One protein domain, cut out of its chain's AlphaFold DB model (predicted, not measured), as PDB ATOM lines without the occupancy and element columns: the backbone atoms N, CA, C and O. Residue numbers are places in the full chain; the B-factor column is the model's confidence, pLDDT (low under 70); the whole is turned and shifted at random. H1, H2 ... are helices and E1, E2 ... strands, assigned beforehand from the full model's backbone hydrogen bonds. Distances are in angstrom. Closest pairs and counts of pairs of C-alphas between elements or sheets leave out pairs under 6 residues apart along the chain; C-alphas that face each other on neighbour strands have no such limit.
ATOM      1  N   ASP A   2     363.134 320.287 438.423       84.00
ATOM      2  CA  ASP A   2     362.762 321.107 439.583       84.00
ATOM      3  C   ASP A   2     362.963 322.607 439.362       84.00
ATOM      4  O   ASP A   2     362.112 323.393 439.764       84.00
ATOM      5  N   ASP A   3     364.021 323.012 438.654       91.00
ATOM      6  CA  ASP A   3     364.239 324.422 438.307       91.00
ATOM      7  C   ASP A   3     363.114 324.991 437.440       91.00
ATOM      8  O   ASP A   3     362.695 326.126 437.639       91.00
ATOM      9  N   ILE A   4     362.586 324.200 436.503       90.56
ATOM     10  CA  ILE A   4     361.483 324.600 435.620       90.56
ATOM     11  C   ILE A   4     360.178 324.671 436.416       90.56
ATOM     12  O   ILE A   4     359.433 325.643 436.293       90.56
ATOM     13  N   VAL A   5     359.930 323.667 437.261       92.94
ATOM     14  CA  VAL A   5     358.765 323.616 438.155       92.94
ATOM     15  C   VAL A   5     358.746 324.841 439.069       92.94
ATOM     16  O   VAL A   5     357.732 325.527 439.152       92.94
ATOM     17  N   LYS A   6     359.885 325.167 439.690       93.50
ATOM     18  CA  LYS A   6     360.045 326.345 440.552       93.50
ATOM     19  C   LYS A   6     359.921 327.650 439.770       93.50
ATOM     20  O   LYS A   6     359.153 328.513 440.180       93.50
ATOM     21  N   LYS A   7     360.632 327.787 438.642       92.81
ATOM     22  CA  LYS A   7     360.636 329.000 437.805       92.81
ATOM     23  C   LYS A   7     359.222 329.425 437.417       92.81
ATOM     24  O   LYS A   7     358.910 330.607 437.467       92.81
ATOM     25  N   TYR A   8     358.394 328.460 437.033       93.12
ATOM     26  CA  TYR A   8     357.044 328.716 436.543       93.12
ATOM     27  C   TYR A   8     355.949 328.471 437.587       93.12
ATOM     28  O   TYR A   8     354.771 328.491 437.245       93.12
ATOM     29  N   ASN A   9     356.323 328.228 438.849       93.12
ATOM     30  CA  ASN A   9     355.399 327.912 439.941       93.12
ATOM     31  C   ASN A   9     354.394 326.791 439.584       93.12
ATOM     32  O   ASN A   9     353.219 326.843 439.951       93.12
ATOM     33  N   ILE A  10     354.854 325.770 438.855       95.50
ATOM     34  CA  ILE A  10     354.037 324.608 438.495       95.50
ATOM     35  C   ILE A  10     353.785 323.802 439.768       95.50
ATOM     36  O   ILE A  10     354.722 323.444 440.484       95.50
ATOM     37  N   LYS A  11     352.521 323.489 440.055       96.00
ATOM     38  CA  LYS A  11     352.174 322.612 441.175       96.00
ATOM     39  C   LYS A  11     352.095 321.163 440.701       96.00
ATOM     40  O   LYS A  11     351.509 320.879 439.660       96.00
ATOM     41  N   ILE A  12     352.666 320.252 441.483       95.44
ATOM     42  CA  ILE A  12     352.623 318.808 441.237       95.44
ATOM     43  C   ILE A  12     351.773 318.175 442.334       95.44
ATOM     44  O   ILE A  12     352.049 318.371 443.515       95.44
ATOM     45  N   LEU A  13     350.748 317.422 441.937       97.12
ATOM     46  CA  LEU A  13     349.970 316.581 442.840       97.12
ATOM     47  C   LEU A  13     350.655 315.204 442.922       97.12
ATOM     48  O   LEU A  13     350.705 314.517 441.897       97.12
ATOM     49  N   PRO A  14     351.220 314.808 444.076       96.31
ATOM     50  CA  PRO A  14     351.962 313.559 444.180       96.31
ATOM     51  C   PRO A  14     351.024 312.349 444.102       96.31
ATOM     52  O   PRO A  14     349.978 312.313 444.752       96.31
ATOM     53  N   LEU A  15     351.425 311.341 443.326       96.50
ATOM     54  CA  LEU A  15     350.886 309.988 443.466       96.50
ATOM     55  C   LEU A  15     351.441 309.350 444.743       96.50
ATOM     56  O   LEU A  15     352.345 309.892 445.383       96.50
ATOM     57  N   LYS A  16     350.920 308.180 445.103       96.88
ATOM     58  CA  LYS A  16     351.404 307.430 446.258       96.88
ATOM     59  C   LYS A  16     352.208 306.205 445.846       96.88
ATOM     60  O   LYS A  16     351.840 305.508 444.898       96.88
ATOM     61  N   VAL A  17     353.252 305.920 446.614       97.38
ATOM     62  CA  VAL A  17     354.018 304.671 446.599       97.38
ATOM     63  C   VAL A  17     353.616 303.864 447.827       97.38
ATOM     64  O   VAL A  17     353.616 304.392 448.937       97.38
ATOM     65  N   VAL A  18     353.249 302.602 447.624       97.00
ATOM     66  CA  VAL A  18     352.650 301.740 448.648       97.00
ATOM     67  C   VAL A  18     353.435 300.438 448.746       97.00
ATOM     68  O   VAL A  18     353.474 299.664 447.788       97.00
ATOM     69  N   TYR A  19     354.028 300.184 449.911       95.94
ATOM     70  CA  TYR A  19     354.673 298.904 450.234       95.94
ATOM     71  C   TYR A  19     353.735 297.973 451.010       95.94
ATOM     72  O   TYR A  19     353.741 296.762 450.798       95.94
ATOM     73  N   SER A  20     352.904 298.540 451.883       92.69
ATOM     74  CA  SER A  20     351.914 297.836 452.700       92.69
ATOM     75  C   SER A  20     350.815 298.815 453.141       92.69
ATOM     76  O   SER A  20     350.880 299.999 452.821       92.69
ATOM     77  N   HIS A  21     349.795 298.351 453.870       83.25
ATOM     78  CA  HIS A  21     348.718 299.228 454.365       83.25
ATOM     79  C   HIS A  21     349.196 300.315 455.340       83.25
ATOM     80  O   HIS A  21     348.518 301.326 455.494       83.25
ATOM     81  N   GLU A  22     350.338 300.109 455.995       88.88
ATOM     82  CA  GLU A  22     350.905 301.050 456.969       88.88
ATOM     83  C   GLU A  22     352.076 301.860 456.384       88.88
ATOM     84  O   GLU A  22     352.534 302.820 457.000       88.88
ATOM     85  N   GLU A  23     352.540 301.510 455.181       94.62
ATOM     86  CA  GLU A  23     353.693 302.121 454.515       94.62
ATOM     87  C   GLU A  23     353.282 302.704 453.159       94.62
ATOM     88  O   GLU A  23     353.545 302.134 452.091       94.62
ATOM     89  N   GLU A  24     352.625 303.862 453.225       96.25
ATOM     90  CA  GLU A  24     352.289 304.701 452.077       96.25
ATOM     91  C   GLU A  24     353.059 306.020 452.130       96.25
ATOM     92  O   GLU A  24     353.120 306.677 453.168       96.25
ATOM     93  N   TYR A  25     353.587 306.439 450.985       97.25
ATOM     94  CA  TYR A  25     354.387 307.653 450.864       97.25
ATOM     95  C   TYR A  25     353.950 308.461 449.648       97.25
ATOM     96  O   TYR A  25     353.658 307.902 448.589       97.25
ATOM     97  N   ARG A  26     353.948 309.788 449.764       97.38
ATOM     98  CA  ARG A  26     353.772 310.708 448.638       97.38
ATOM     99  C   ARG A  26     355.048 310.742 447.801       97.38
ATOM    100  O   ARG A  26     356.113 311.129 448.288       97.38
ATOM    101  N   ASP A  27     354.925 310.355 446.534       95.56
ATOM    102  CA  ASP A  27     356.030 310.309 445.578       95.56
ATOM    103  C   ASP A  27     356.724 311.676 445.472       95.56
ATOM    104  O   ASP A  27     356.063 312.713 445.352       95.56
ATOM    105  N   ARG A  28     358.062 311.674 445.536       92.31
ATOM    106  CA  ARG A  28     358.951 312.854 445.522       92.31
ATOM    107  C   ARG A  28     358.779 313.842 446.677       92.31
ATOM    108  O   ARG A  28     359.431 314.886 446.673       92.31
ATOM    109  N   VAL A  29     357.916 313.545 447.644       95.38
ATOM    110  CA  VAL A  29     357.707 314.367 448.845       95.38
ATOM    111  C   VAL A  29     358.238 313.640 450.074       95.38
ATOM    112  O   VAL A  29     358.985 314.221 450.854       95.38
ATOM    113  N   GLU A  30     357.862 312.373 450.234       97.62
ATOM    114  CA  GLU A  30     358.209 311.541 451.394       97.62
ATOM    115  C   GLU A  30     359.125 310.374 451.029       97.62
ATOM    116  O   GLU A  30     359.774 309.815 451.907       97.62
ATOM    117  N   ILE A  31     359.179 310.017 449.745       96.88
ATOM    118  CA  ILE A  31     360.025 308.949 449.221       96.88
ATOM    119  C   ILE A  31     360.686 309.392 447.916       96.88
ATOM    120  O   ILE A  31     360.078 310.094 447.101       96.88
ATOM    121  N   THR A  32     361.936 308.982 447.722       95.94
ATOM    122  CA  THR A  32     362.720 309.254 446.514       95.94
ATOM    123  C   THR A  32     362.850 308.006 445.635       95.94
ATOM    124  O   THR A  32     362.684 306.882 446.117       95.94
ATOM    125  N   PRO A  33     363.153 308.157 444.333       94.31
ATOM    126  CA  PRO A  33     363.501 307.020 443.485       94.31
ATOM    127  C   PRO A  33     364.646 306.179 444.063       94.31
ATOM    128  O   PRO A  33     364.588 304.955 444.004       94.31
ATOM    129  N   GLU A  34     365.657 306.818 444.653       96.50
ATOM    130  CA  GLU A  34     366.792 306.156 445.297       96.50
ATOM    131  C   GLU A  34     366.334 305.252 446.451       96.50
ATOM    132  O   GLU A  34     366.693 304.073 446.466       96.50
ATOM    133  N   ASP A  35     365.454 305.746 447.334       96.06
ATOM    134  CA  ASP A  35     364.859 304.940 448.414       96.06
ATOM    135  C   ASP A  35     364.134 303.699 447.870       96.06
ATOM    136  O   ASP A  35     364.184 302.619 448.465       96.06
ATOM    137  N   ILE A  36     363.444 303.850 446.732       96.31
ATOM    138  CA  ILE A  36     362.714 302.757 446.089       96.31
ATOM    139  C   ILE A  36     363.686 301.710 445.548       96.31
ATOM    140  O   ILE A  36     363.488 300.518 445.791       96.31
ATOM    141  N   TYR A  37     364.737 302.138 444.842       95.75
ATOM    142  CA  TYR A  37     365.736 301.236 444.270       95.75
ATOM    143  C   TYR A  37     366.512 300.471 445.346       95.75
ATOM    144  O   TYR A  37     366.714 299.268 445.199       95.75
ATOM    145  N   GLU A  38     366.878 301.116 446.456       95.81
ATOM    146  CA  GLU A  38     367.570 300.456 447.575       95.81
ATOM    147  C   GLU A  38     366.734 299.345 448.232       95.81
ATOM    148  O   GLU A  38     367.275 298.378 448.779       95.81
ATOM    149  N   ARG A  39     365.404 299.470 448.188       93.94
ATOM    150  CA  ARG A  39     364.465 298.507 448.782       93.94
ATOM    151  C   ARG A  39     363.954 297.468 447.789       93.94
ATOM    152  O   ARG A  39     363.362 296.484 448.229       93.94
ATOM    153  N   PHE A  40     364.181 297.662 446.489       93.19
ATOM    154  CA  PHE A  40     363.473 296.949 445.423       93.19
ATOM    155  C   PHE A  40     363.639 295.424 445.486       93.19
ATOM    156  O   PHE A  40     362.671 294.690 445.295       93.19
ATOM    157  N   ASP A  41     364.833 294.943 445.845       92.88
ATOM    158  CA  ASP A  41     365.115 293.506 445.985       92.88
ATOM    159  C   ASP A  41     364.413 292.860 447.193       92.88
ATOM    160  O   ASP A  41     364.265 291.639 447.257       92.88
ATOM    161  N   LYS A  42     364.002 293.665 448.179       94.19
ATOM    162  CA  LYS A  42     363.380 293.200 449.429       94.19
ATOM    163  C   LYS A  42     361.866 293.336 449.403       94.19
ATOM    164  O   LYS A  42     361.168 292.487 449.951       94.19
ATOM    165  N   ALA A  43     361.370 294.411 448.807       93.75
ATOM    166  CA  ALA A  43     359.955 294.703 448.717       93.75
ATOM    167  C   ALA A  43     359.674 295.456 447.417       93.75
ATOM    168  O   ALA A  43     360.282 296.488 447.135       93.75
ATOM    169  N   ILE A  44     358.728 294.938 446.637       95.12
ATOM    170  CA  ILE A  44     358.291 295.562 445.390       95.12
ATOM    171  C   ILE A  44     357.110 296.474 445.728       95.12
ATOM    172  O   ILE A  44     356.062 295.960 446.131       95.12
ATOM    173  N   PRO A  45     357.242 297.803 445.588       96.19
ATOM    174  CA  PRO A  45     356.130 298.693 445.849       96.19
ATOM    175  C   PRO A  45     355.092 298.620 444.730       96.19
ATOM    176  O   PRO A  45     355.372 298.261 443.584       96.19
ATOM    177  N   THR A  46     353.891 299.062 445.063       95.81
ATOM    178  CA  THR A  46     352.844 299.399 444.103       95.81
ATOM    179  C   THR A  46     352.587 300.901 444.128       95.81
ATOM    180  O   THR A  46     353.112 301.630 444.970       95.81
ATOM    181  N   THR A  47     351.787 301.384 443.185       94.25
ATOM    182  CA  THR A  47     351.380 302.789 443.128       94.25
ATOM    183  C   THR A  47     349.890 302.921 443.383       94.25
ATOM    184  O   THR A  47     349.114 302.075 442.935       94.25
ATOM    185  N   SER A  48     349.472 304.022 443.998       95.19
ATOM    186  CA  SER A  48     348.060 304.379 444.103       95.19
ATOM    187  C   SER A  48     347.799 305.832 443.700       95.19
ATOM    188  O   SER A  48     348.709 306.605 443.379       95.19
ATOM    189  N   LEU A  49     346.512 306.165 443.613       96.38
ATOM    190  CA  LEU A  49     346.022 307.495 443.259       96.38
ATOM    191  C   LEU A  49     346.489 308.537 444.290       96.38
ATOM    192  O   LEU A  49     346.783 308.175 445.433       96.38
ATOM    193  N   PRO A  50     346.509 309.838 443.943       96.94
ATOM    194  CA  PRO A  50     346.655 310.861 444.970       96.94
ATOM    195  C   PRO A  50     345.500 310.746 445.971       96.94
ATOM    196  O   PRO A  50     344.390 310.330 445.613       96.94
ATOM    197  N   SER A  51     345.735 311.133 447.223       96.38
ATOM    198  CA  SER A  51     344.643 311.178 448.193       96.38
ATOM    199  C   SER A  51     343.679 312.326 447.869       96.38
ATOM    200  O   SER A  51     344.072 313.375 447.340       96.38
ATOM    201  N   SER A  52     342.400 312.152 448.212       96.75
ATOM    202  CA  SER A  52     341.425 313.246 448.136       96.75
ATOM    203  C   SER A  52     341.845 314.428 449.013       96.75
ATOM    204  O   SER A  52     341.621 315.571 448.634       96.75
ATOM    205  N   GLU A  53     342.491 314.155 450.150       97.44
ATOM    206  CA  GLU A  53     342.988 315.170 451.076       97.44
ATOM    207  C   GLU A  53     344.132 315.999 450.476       97.44
ATOM    208  O   GLU A  53     344.055 317.224 450.483       97.44
ATOM    209  N   ASP A  54     345.158 315.368 449.893       97.75
ATOM    210  CA  ASP A  54     346.253 316.083 449.217       97.75
ATOM    211  C   ASP A  54     345.719 316.929 448.056       97.75
ATOM    212  O   ASP A  54     346.121 318.080 447.875       97.75
ATOM    213  N   THR A  55     344.770 316.373 447.298       98.38
ATOM    214  CA  THR A  55     344.112 317.072 446.185       98.38
ATOM    215  C   THR A  55     343.352 318.301 446.685       98.38
ATOM    216  O   THR A  55     343.522 319.396 446.151       98.38
ATOM    217  N   PHE A  56     342.550 318.142 447.741       98.56
ATOM    218  CA  PHE A  56     341.775 319.224 448.341       98.56
ATOM    219  C   PHE A  56     342.684 320.308 448.922       98.56
ATOM    220  O   PHE A  56     342.490 321.492 448.659       98.56
ATOM    221  N   ASN A  57     343.712 319.910 449.672       98.38
ATOM    222  CA  ASN A  57     344.661 320.829 450.289       98.38
ATOM    223  C   ASN A  57     345.426 321.647 449.239       98.38
ATOM    224  O   ASN A  57     345.645 322.841 449.445       98.38
ATOM    225  N   LEU A  58     345.793 321.035 448.107       98.31
ATOM    226  CA  LEU A  58     346.413 321.749 446.994       98.31
ATOM    227  C   LEU A  58     345.462 322.793 446.391       98.31
ATOM    228  O   LEU A  58     345.871 323.933 446.182       98.31
ATOM    229  N   PHE A  59     344.205 322.433 446.127       98.56
ATOM    230  CA  PHE A  59     343.233 323.359 445.533       98.56
ATOM    231  C   PHE A  59     342.837 324.484 446.486       98.56
ATOM    232  O   PHE A  59     342.806 325.632 446.058       98.56
ATOM    233  N   ARG A  60     342.670 324.195 447.781       98.50
ATOM    234  CA  ARG A  60     342.458 325.225 448.808       98.50
ATOM    235  C   ARG A  60     343.605 326.223 448.837       98.50
ATOM    236  O   ARG A  60     343.366 327.421 448.828       98.50
ATOM    237  N   LYS A  61     344.848 325.740 448.795       98.19
ATOM    238  CA  LYS A  61     346.019 326.617 448.740       98.19
ATOM    239  C   LYS A  61     346.026 327.492 447.482       98.19
ATOM    240  O   LYS A  61     346.376 328.661 447.562       98.19
ATOM    241  N   LEU A  62     345.641 326.948 446.326       98.06
ATOM    242  CA  LEU A  62     345.517 327.733 445.094       98.06
ATOM    243  C   LEU A  62     344.410 328.796 445.195       98.06
ATOM    244  O   LEU A  62     344.620 329.925 444.756       98.06
ATOM    245  N   GLU A  63     343.263 328.468 445.793       98.06
ATOM    246  CA  GLU A  63     342.186 329.434 446.043       98.06
ATOM    247  C   GLU A  63     342.653 330.561 446.983       98.06
ATOM    248  O   GLU A  63     342.455 331.737 446.682       98.06
ATOM    249  N   GLU A  64     343.343 330.217 448.076       97.94
ATOM    250  CA  GLU A  64     343.941 331.167 449.030       97.94
ATOM    251  C   GLU A  64     345.017 332.058 448.381       97.94
ATOM    252  O   GLU A  64     345.128 333.237 448.713       97.94
ATOM    253  N   GLU A  65     345.785 331.518 447.428       97.12
ATOM    254  CA  GLU A  65     346.753 332.259 446.604       97.12
ATOM    255  C   GLU A  65     346.064 333.158 445.543       97.12
ATOM    256  O   GLU A  65     346.735 333.942 444.870       97.12
ATOM    257  N   GLY A  66     344.732 333.092 445.405       97.56
ATOM    258  CA  GLY A  66     343.932 333.943 444.519       97.56
ATOM    259  C   GLY A  66     343.782 333.422 443.086       97.56
ATOM    260  O   GLY A  66     343.350 334.168 442.202       97.56
ATOM    261  N   TYR A  67     344.128 332.158 442.824       97.44
ATOM    262  CA  TYR A  67     343.946 331.557 441.504       97.44
ATOM    263  C   TYR A  67     342.464 331.277 441.222       97.44
ATOM    264  O   TYR A  67     341.768 330.665 442.023       97.44
ATOM    265  N   THR A  68     341.993 331.675 440.037       97.69
ATOM    266  CA  THR A  68     340.597 331.476 439.592       97.69
ATOM    267  C   THR A  68     340.451 330.417 438.502       97.69
ATOM    268  O   THR A  68     339.347 329.954 438.236       97.69
ATOM    269  N   HIS A  69     341.549 330.030 437.850       97.44
ATOM    270  CA  HIS A  69     341.568 329.057 436.762       97.44
ATOM    271  C   HIS A  69     342.723 328.080 436.978       97.44
ATOM    272  O   HIS A  69     343.846 328.499 437.260       97.44
ATOM    273  N   VAL A  70     342.454 326.785 436.821       97.56
ATOM    274  CA  VAL A  70     343.436 325.711 436.993       97.56
ATOM    275  C   VAL A  70     343.352 324.770 435.803       97.56
ATOM    276  O   VAL A  70     342.320 324.155 435.549       97.56
ATOM    277  N   ILE A  71     344.465 324.630 435.090       96.94
ATOM    278  CA  ILE A  71     344.626 323.619 434.047       96.94
ATOM    279  C   ILE A  71     345.410 322.464 434.660       96.94
ATOM    280  O   ILE A  71     346.515 322.660 435.167       96.94
ATOM    281  N   VAL A  72     344.842 321.264 434.615       96.94
ATOM    282  CA  VAL A  72     345.458 320.063 435.176       96.94
ATOM    283  C   VAL A  72     345.668 319.046 434.072       96.94
ATOM    284  O   VAL A  72     344.717 318.582 433.448       96.94
ATOM    285  N   THR A  73     346.916 318.646 433.864       96.81
ATOM    286  CA  THR A  73     347.257 317.532 432.980       96.81
ATOM    287  C   THR A  73     347.520 316.286 433.815       96.81
ATOM    288  O   THR A  73     348.324 316.321 434.745       96.81
ATOM    289  N   THR A  74     346.855 315.177 433.491       97.00
ATOM    290  CA  THR A  74     346.984 313.916 434.236       97.00
ATOM    291  C   THR A  74     347.608 312.814 433.394       97.00
ATOM    292  O   THR A  74     347.622 312.878 432.162       97.00
ATOM    293  N   ILE A  75     348.089 311.765 434.069       95.50
ATOM    294  CA  ILE A  75     348.401 310.481 433.429       95.50
ATOM    295  C   ILE A  75     347.143 309.899 432.749       95.50
ATOM    296  O   ILE A  75     346.032 310.318 433.104       95.50
ATOM    297  N   PRO A  76     347.296 308.961 431.792       96.81
ATOM    298  CA  PRO A  76     346.189 308.467 430.983       96.81
ATOM    299  C   PRO A  76     345.042 307.911 431.818       96.81
ATOM    300  O   PRO A  76     345.274 307.118 432.733       96.81
ATOM    301  N   THR A  77     343.802 308.267 431.469       97.00
ATOM    302  CA  THR A  77     342.610 307.774 432.186       97.00
ATOM    303  C   THR A  77     342.486 306.256 432.146       97.00
ATOM    304  O   THR A  77     341.950 305.656 433.070       97.00
ATOM    305  N   ASP A  78     343.022 305.640 431.094       95.81
ATOM    306  CA  ASP A  78     342.974 304.194 430.869       95.81
ATOM    307  C   ASP A  78     343.995 303.440 431.743       95.81
ATOM    308  O   ASP A  78     343.932 302.219 431.863       95.81
ATOM    309  N   LEU A  79     344.926 304.166 432.375       95.12
ATOM    310  CA  LEU A  79     345.934 303.630 433.294       95.12
ATOM    311  C   LEU A  79     345.678 304.023 434.754       95.12
ATOM    312  O   LEU A  79     346.243 303.411 435.658       95.12
ATOM    313  N   SER A  80     344.879 305.064 435.012       95.75
ATOM    314  CA  SER A  80     344.706 305.600 436.361       95.75
ATOM    315  C   SER A  80     343.421 306.402 436.554       95.75
ATOM    316  O   SER A  80     343.066 307.272 435.762       95.75
ATOM    317  N   GLY A  81     342.795 306.211 437.719       96.94
ATOM    318  CA  GLY A  81     341.662 307.006 438.202       96.94
ATOM    319  C   GLY A  81     342.008 308.420 438.693       96.94
ATOM    320  O   GLY A  81     341.137 309.089 439.249       96.94
ATOM    321  N   THR A  82     343.244 308.900 438.505       97.50
ATOM    322  CA  THR A  82     343.720 310.201 439.021       97.50
ATOM    323  C   THR A  82     342.839 311.363 438.563       97.50
ATOM    324  O   THR A  82     342.416 312.181 439.380       97.50
ATOM    325  N   MET A  83     342.476 311.405 437.276       98.12
ATOM    326  CA  MET A  83     341.580 312.442 436.755       98.12
ATOM    327  C   MET A  83     340.211 312.428 437.447       98.12
ATOM    328  O   MET A  83     339.620 313.484 437.658       98.12
ATOM    329  N   ASN A  84     339.695 311.252 437.810       98.00
ATOM    330  CA  ASN A  84     338.398 311.142 438.468       98.00
ATOM    331  C   ASN A  84     338.438 311.685 439.905       98.00
ATOM    332  O   ASN A  84     337.520 312.399 440.300       98.00
ATOM    333  N   ILE A  85     339.506 311.405 440.663       98.06
ATOM    334  CA  ILE A  85     339.716 311.999 441.996       98.06
ATOM    335  C   ILE A  85     339.738 313.523 441.896       98.06
ATOM    336  O   ILE A  85     338.958 314.195 442.569       98.06
ATOM    337  N   ILE A  86     340.542 314.059 440.976       98.38
ATOM    338  CA  ILE A  86     340.658 315.501 440.747       98.38
ATOM    339  C   ILE A  86     339.308 316.116 440.367       98.38
ATOM    340  O   ILE A  86     338.887 317.102 440.968       98.38
ATOM    341  N   ARG A  87     338.588 315.502 439.421       98.38
ATOM    342  CA  ARG A  87     337.256 315.952 438.996       98.38
ATOM    343  C   ARG A  87     336.268 315.979 440.155       98.38
ATOM    344  O   ARG A  87     335.462 316.899 440.237       98.38
ATOM    345  N   ASN A  88     336.298 314.985 441.035       98.44
ATOM    346  CA  ASN A  88     335.378 314.938 442.166       98.44
ATOM    347  C   ASN A  88     335.703 316.001 443.211       98.44
ATOM    348  O   ASN A  88     334.797 316.736 443.583       98.44
ATOM    349  N   VAL A  89     336.971 316.147 443.597       98.56
ATOM    350  CA  VAL A  89     337.399 317.165 444.571       98.56
ATOM    351  C   VAL A  89     337.200 318.587 444.030       98.56
ATOM    352  O   VAL A  89     336.790 319.477 444.766       98.56
ATOM    353  N   SER A  90     337.405 318.811 442.727       98.25
ATOM    354  CA  SER A  90     337.221 320.136 442.109       98.25
ATOM    355  C   SER A  90     335.802 320.703 442.250       98.25
ATOM    356  O   SER A  90     335.626 321.917 442.221       98.25
ATOM    357  N   LYS A  91     334.784 319.849 442.454       98.00
ATOM    358  CA  LYS A  91     333.382 320.274 442.627       98.00
ATOM    359  C   LYS A  91     333.160 321.099 443.898       98.00
ATOM    360  O   LYS A  91     332.177 321.838 443.960       98.00
ATOM    361  N   ASP A  92     334.056 320.990 444.874       98.06
ATOM    362  CA  ASP A  92     333.964 321.723 446.137       98.06
ATOM    363  C   ASP A  92     334.439 323.185 446.001       98.06
ATOM    364  O   ASP A  92     334.096 324.028 446.830       98.06
ATOM    365  N   PHE A  93     335.147 323.525 444.917       98.19
ATOM    366  CA  PHE A  93     335.780 324.831 444.693       98.19
ATOM    367  C   PHE A  93     334.994 325.684 443.687       98.19
ATOM    368  O   PHE A  93     335.332 325.781 442.510       98.19
ATOM    369  N   LYS A  94     333.921 326.332 444.156       96.50
ATOM    370  CA  LYS A  94     332.969 327.071 443.297       96.50
ATOM    371  C   LYS A  94     333.526 328.345 442.652       96.50
ATOM    372  O   LYS A  94     332.966 328.798 441.658       96.50
ATOM    373  N   ASN A  95     334.586 328.927 443.212       96.56
ATOM    374  CA  ASN A  95     335.205 330.155 442.694       96.56
ATOM    375  C   ASN A  95     336.333 329.879 441.690       96.56
ATOM    376  O   ASN A  95     336.996 330.810 441.232       96.56
ATOM    377  N   MET A  96     336.567 328.607 441.365       98.31
ATOM    378  CA  MET A  96     337.656 328.171 440.509       98.31
ATOM    379  C   MET A  96     337.115 327.400 439.307       98.31
ATOM    380  O   MET A  96     336.202 326.582 439.419       98.31
ATOM    381  N   VAL A  97     337.708 327.640 438.143       98.38
ATOM    382  CA  VAL A  97     337.421 326.910 436.906       98.38
ATOM    383  C   VAL A  97     338.527 325.890 436.673       98.38
ATOM    384  O   VAL A  97     339.695 326.260 436.563       98.38
ATOM    385  N   PHE A  98     338.165 324.610 436.576       98.38
ATOM    386  CA  PHE A  98     339.110 323.520 436.331       98.38
ATOM    387  C   PHE A  98     338.974 322.985 434.908       98.38
ATOM    388  O   PHE A  98     337.897 322.538 434.517       98.38
ATOM    389  N   GLU A  99     340.086 322.950 434.180       97.62
ATOM    390  CA  GLU A  99     340.204 322.281 432.885       97.62
ATOM    391  C   GLU A  99     341.094 321.044 433.046       97.62
ATOM    392  O   GLU A  99     342.274 321.155 433.388       97.62
ATOM    393  N   LEU A 100     340.527 319.853 432.834       97.56
ATOM    394  CA  LEU A 100     341.236 318.584 433.011       97.56
ATOM    395  C   LEU A 100     341.611 317.989 431.656       97.56
ATOM    396  O   LEU A 100     340.741 317.651 430.856       97.56
ATOM    397  N   ILE A 101     342.908 317.799 431.438       96.62
ATOM    398  CA  ILE A 101     343.478 317.299 430.189       96.62
ATOM    399  C   ILE A 101     344.041 315.901 430.428       96.62
ATOM    400  O   ILE A 101     344.963 315.709 431.225       96.62
ATOM    401  N   ASP A 102     343.510 314.922 429.697       96.56
ATOM    402  CA  ASP A 102     344.136 313.608 429.600       96.56
ATOM    403  C   ASP A 102     345.334 313.728 428.655       96.56
ATOM    404  O   ASP A 102     345.163 313.957 427.457       96.56
ATOM    405  N   SER A 103     346.548 313.589 429.190       95.38
ATOM    406  CA  SER A 103     347.763 313.684 428.374       95.38
ATOM    407  C   SER A 103     347.898 312.561 427.348       95.38
ATOM    408  O   SER A 103     348.661 312.715 426.395       95.38
ATOM    409  N   LYS A 104     347.238 311.412 427.570       95.56
ATOM    410  CA  LYS A 104     347.463 310.157 426.836       95.56
ATOM    411  C   LYS A 104     348.946 309.738 426.773       95.56
ATOM    412  O   LYS A 104     349.324 308.923 425.935       95.56
ATOM    413  N   ALA A 105     349.782 310.255 427.680       95.38
ATOM    414  CA  ALA A 105     351.219 310.019 427.723       95.38
ATOM    415  C   ALA A 105     351.754 309.961 429.166       95.38
ATOM    416  O   ALA A 105     351.093 310.349 430.123       95.38
ATOM    417  N   LEU A 106     352.982 309.469 429.329       93.38
ATOM    418  CA  LEU A 106     353.682 309.393 430.615       93.38
ATOM    419  C   LEU A 106     354.998 310.179 430.563       93.38
ATOM    420  O   LEU A 106     355.446 310.604 429.493       93.38
ATOM    421  N   ASN A 107     355.643 310.351 431.720       90.88
ATOM    422  CA  ASN A 107     356.938 311.025 431.857       90.88
ATOM    423  C   ASN A 107     356.938 312.415 431.189       90.88
ATOM    424  O   ASN A 107     356.012 313.205 431.374       90.88
ATOM    425  N   MET A 108     357.957 312.731 430.384       91.75
ATOM    426  CA  MET A 108     358.024 314.009 429.669       91.75
ATOM    427  C   MET A 108     356.916 314.190 428.628       91.75
ATOM    428  O   MET A 108     356.612 315.329 428.296       91.75
ATOM    429  N   GLY A 109     356.273 313.116 428.158       93.12
ATOM    430  CA  GLY A 109     355.098 313.233 427.294       93.12
ATOM    431  C   GLY A 109     353.920 313.908 428.004       93.12
ATOM    432  O   GLY A 109     353.211 314.695 427.390       93.12
ATOM    433  N   LEU A 110     353.773 313.681 429.314       94.06
ATOM    434  CA  LEU A 110     352.818 314.401 430.161       94.06
ATOM    435  C   LEU A 110     353.294 315.823 430.481       94.06
ATOM    436  O   LEU A 110     352.500 316.761 430.481       94.06
ATOM    437  N   GLY A 111     354.588 315.991 430.763       93.25
ATOM    438  CA  GLY A 111     355.150 317.285 431.157       93.25
ATOM    439  C   GLY A 111     355.238 318.305 430.016       93.25
ATOM    440  O   GLY A 111     355.092 319.501 430.250       93.25
ATOM    441  N   PHE A 112     355.461 317.867 428.776       92.88
ATOM    442  CA  PHE A 112     355.693 318.768 427.646       92.88
ATOM    443  C   PHE A 112     354.493 319.684 427.325       92.88
ATOM    444  O   PHE A 112     354.717 320.891 427.198       92.88
ATOM    445  N   PRO A 113     353.234 319.200 427.273       92.44
ATOM    446  CA  PRO A 113     352.060 320.067 427.141       92.44
ATOM    447  C   PRO A 113     351.948 321.130 428.241       92.44
ATOM    448  O   PRO A 113     351.611 322.275 427.945       92.44
ATOM    449  N   VAL A 114     352.291 320.787 429.490       95.12
ATOM    450  CA  VAL A 114     352.292 321.740 430.616       95.12
ATOM    451  C   VAL A 114     353.291 322.869 430.357       95.12
ATOM    452  O   VAL A 114     352.954 324.042 430.506       95.12
ATOM    453  N   LEU A 115     354.501 322.534 429.897       93.81
ATOM    454  CA  LEU A 115     355.522 323.532 429.566       93.81
ATOM    455  C   LEU A 115     355.093 324.442 428.411       93.81
ATOM    456  O   LEU A 115     355.298 325.652 428.484       93.81
ATOM    457  N   GLN A 116     354.475 323.882 427.368       92.75
ATOM    458  CA  GLN A 116     353.944 324.672 426.254       92.75
ATOM    459  C   GLN A 116     352.833 325.624 426.713       92.75
ATOM    460  O   GLN A 116     352.820 326.784 426.304       92.75
ATOM    461  N   GLY A 117     351.944 325.164 427.600       92.81
ATOM    462  CA  GLY A 117     350.892 325.996 428.183       92.81
ATOM    463  C   GLY A 117     351.453 327.206 428.928       92.81
ATOM    464  O   GLY A 117     351.033 328.332 428.676       92.81
ATOM    465  N   VAL A 118     352.459 326.993 429.782       93.38
ATOM    466  CA  VAL A 118     353.109 328.084 430.525       93.38
ATOM    467  C   VAL A 118     353.785 329.089 429.590       93.38
ATOM    468  O   VAL A 118     353.563 330.290 429.727       93.38
ATOM    469  N   VAL A 119     354.570 328.621 428.613       90.94
ATOM    470  CA  VAL A 119     355.235 329.509 427.640       90.94
ATOM    471  C   VAL A 119     354.204 330.317 426.844       90.94
ATOM    472  O   VAL A 119     354.390 331.511 426.608       90.94
ATOM    473  N   GLY A 120     353.086 329.690 426.469       91.00
ATOM    474  CA  GLY A 120     351.979 330.362 425.795       91.00
ATOM    475  C   GLY A 120     351.355 331.484 426.628       91.00
ATOM    476  O   GLY A 120     351.070 332.550 426.080       91.00
ATOM    477  N   LEU A 121     351.181 331.278 427.939       88.81
ATOM    478  CA  LEU A 121     350.674 332.302 428.862       88.81
ATOM    479  C   LEU A 121     351.646 333.485 428.984       88.81
ATOM    480  O   LEU A 121     351.225 334.633 428.836       88.81
ATOM    481  N   GLU A 122     352.949 333.226 429.138       88.62
ATOM    482  CA  GLU A 122     353.965 334.292 429.182       88.62
ATOM    483  C   GLU A 122     353.961 335.146 427.904       88.62
ATOM    484  O   GLU A 122     354.040 336.375 427.959       88.62
ATOM    485  N   TRP A 123     353.831 334.512 426.735       86.12
ATOM    486  CA  TRP A 123     353.761 335.216 425.453       86.12
ATOM    487  C   TRP A 123     352.514 336.090 425.300       86.12
ATOM    488  O   TRP A 123     352.564 337.097 424.588       86.12
ATOM    489  N   GLN A 124     351.389 335.714 425.908       84.69
ATOM    490  CA  GLN A 124     350.185 336.547 425.895       84.69
ATOM    491  C   GLN A 124     350.347 337.777 426.788       84.69
ATOM    492  O   GLN A 124     349.966 338.873 426.376       84.69
ATOM    493  N   ASP A 125     350.956 337.624 427.962       84.81
ATOM    494  CA  ASP A 125     351.186 338.736 428.888       84.81
ATOM    495  C   ASP A 125     352.168 339.769 428.326       84.81
ATOM    496  O   ASP A 125     351.974 340.971 428.505       84.81
ATOM    497  N   GLN A 126     353.182 339.325 427.579       81.44
ATOM    498  CA  GLN A 126     354.121 340.222 426.899       81.44
ATOM    499  C   GLN A 126     353.470 341.048 425.782       81.44
ATOM    500  O   GLN A 126     353.926 342.154 425.522       81.44
ATOM    501  N   ARG A 127     352.412 340.542 425.132       81.00
ATOM    502  CA  ARG A 127     351.689 341.257 424.060       81.00
ATOM    503  C   ARG A 127     350.613 342.219 424.560       81.00
ATOM    504  O   ARG A 127     350.104 343.008 423.771       81.00
ATOM    505  N   LYS A 128     350.218 342.107 425.830       70.06
ATOM    506  CA  LYS A 128     349.254 343.010 426.478       70.06
ATOM    507  C   LYS A 128     349.920 344.236 427.115       70.06
ATOM    508  O   LYS A 128     349.202 345.121 427.575       70.06
ATOM    509  N   LYS A 129     351.253 344.264 427.174       53.12
ATOM    510  CA  LYS A 129     352.070 345.419 427.568       53.12
ATOM    511  C   LYS A 129     352.490 346.207 426.335       53.12
ATOM    512  O   LYS A 129     352.597 347.441 426.471       53.12
TER     513      LYS A 129
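What this domain is: This is residues 2 to 129 of the 129 residues of the protein "EDD domain protein, DegV family" of Paramaledivibacter caminithermalis DSM 15212 (UniProt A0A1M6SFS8). What shape does the model make? It is an elongated pair of lobes: a small antiparallel sheet, E2 E1 E3, with H2 out over one of its faces at a distance and not packed on it, makes one, and the parallel strand pair E4 E5, with H4 and H3 over one face and the first part of H5 packed mainly along E4, makes the other. H1 is set off from both sheets, and the last turns of H5, with residues 123 to 129, stick out. What is it made of? The 128 printed residues run H1 E1 E2 H2 E3 H3 E4 H4 E5 H5, five named helices and five named strands, of mixed class; the whole is only just compact, close to loose, with a radius of gyration of the C-alphas of 16.3 A and spans of 57 by 30 by 27 A.

Where its parts are: Where are the strands? E1 is residues 16 to 20, 11.6 A long, beginning at C-alpha 16 (351.404, 307.430, 446.258); E2 is 23 to 26 and E3 is 46 to 48. E4, residues 69 to 74, spans 16.3 A, and E5, residues 97 to 102, spans 16.6 A. Where are the helices? H1 is residues 2 to 7, H2 33 to 39, H3 52 to 64, 18.1 A long, and H4 82 to 90, 12.3 A long. H5, residues 108 to 127, is 28.5 A long and ends at C-alpha 127 (351.689, 341.257, 424.060).

How they stand to each other: How is the larger sheet paired? Inner strand E1 forms a hairpin with E2, N 17 and O 25 being 2.8 A apart, and is antiparallel to E3, N 18 and O 46 being 2.8 A apart. E2, H2, E3 is a split strand-helix-strand unit, with E1 between its strands and a right-handed crossover; H2 is not on the sheet. What surrounds E4 and E5? They are parallel, with N 72 and O 99 at 2.8 A, and E4, H4, E5 is a strand-helix-strand unit, parallel neighbours with a helix between, its crossover right-handed. H4 touches H3 at a steep tilt of 50 degrees, the same way, the closest C-alphas being those of Phe 56 and Val 89, 6.1 A; the closest C-alphas of E4 and H5 are those of Thr 73 and Val 114, 7.0 A. Are the helix backbones intact? In H1, H2, H3 and H4 every O i to N i+4 pair is within hydrogen-bond range; in H5, 14 of 16 are.

The domain as a whole: How far does it reach? The two C-alphas farthest apart, those of Lys 42 and Lys 129, are 57.7 A apart. Is it unbroken and confident? The printed part has no cut and no long link; its mean pLDDT is 94.5, and residue 129 is under 70.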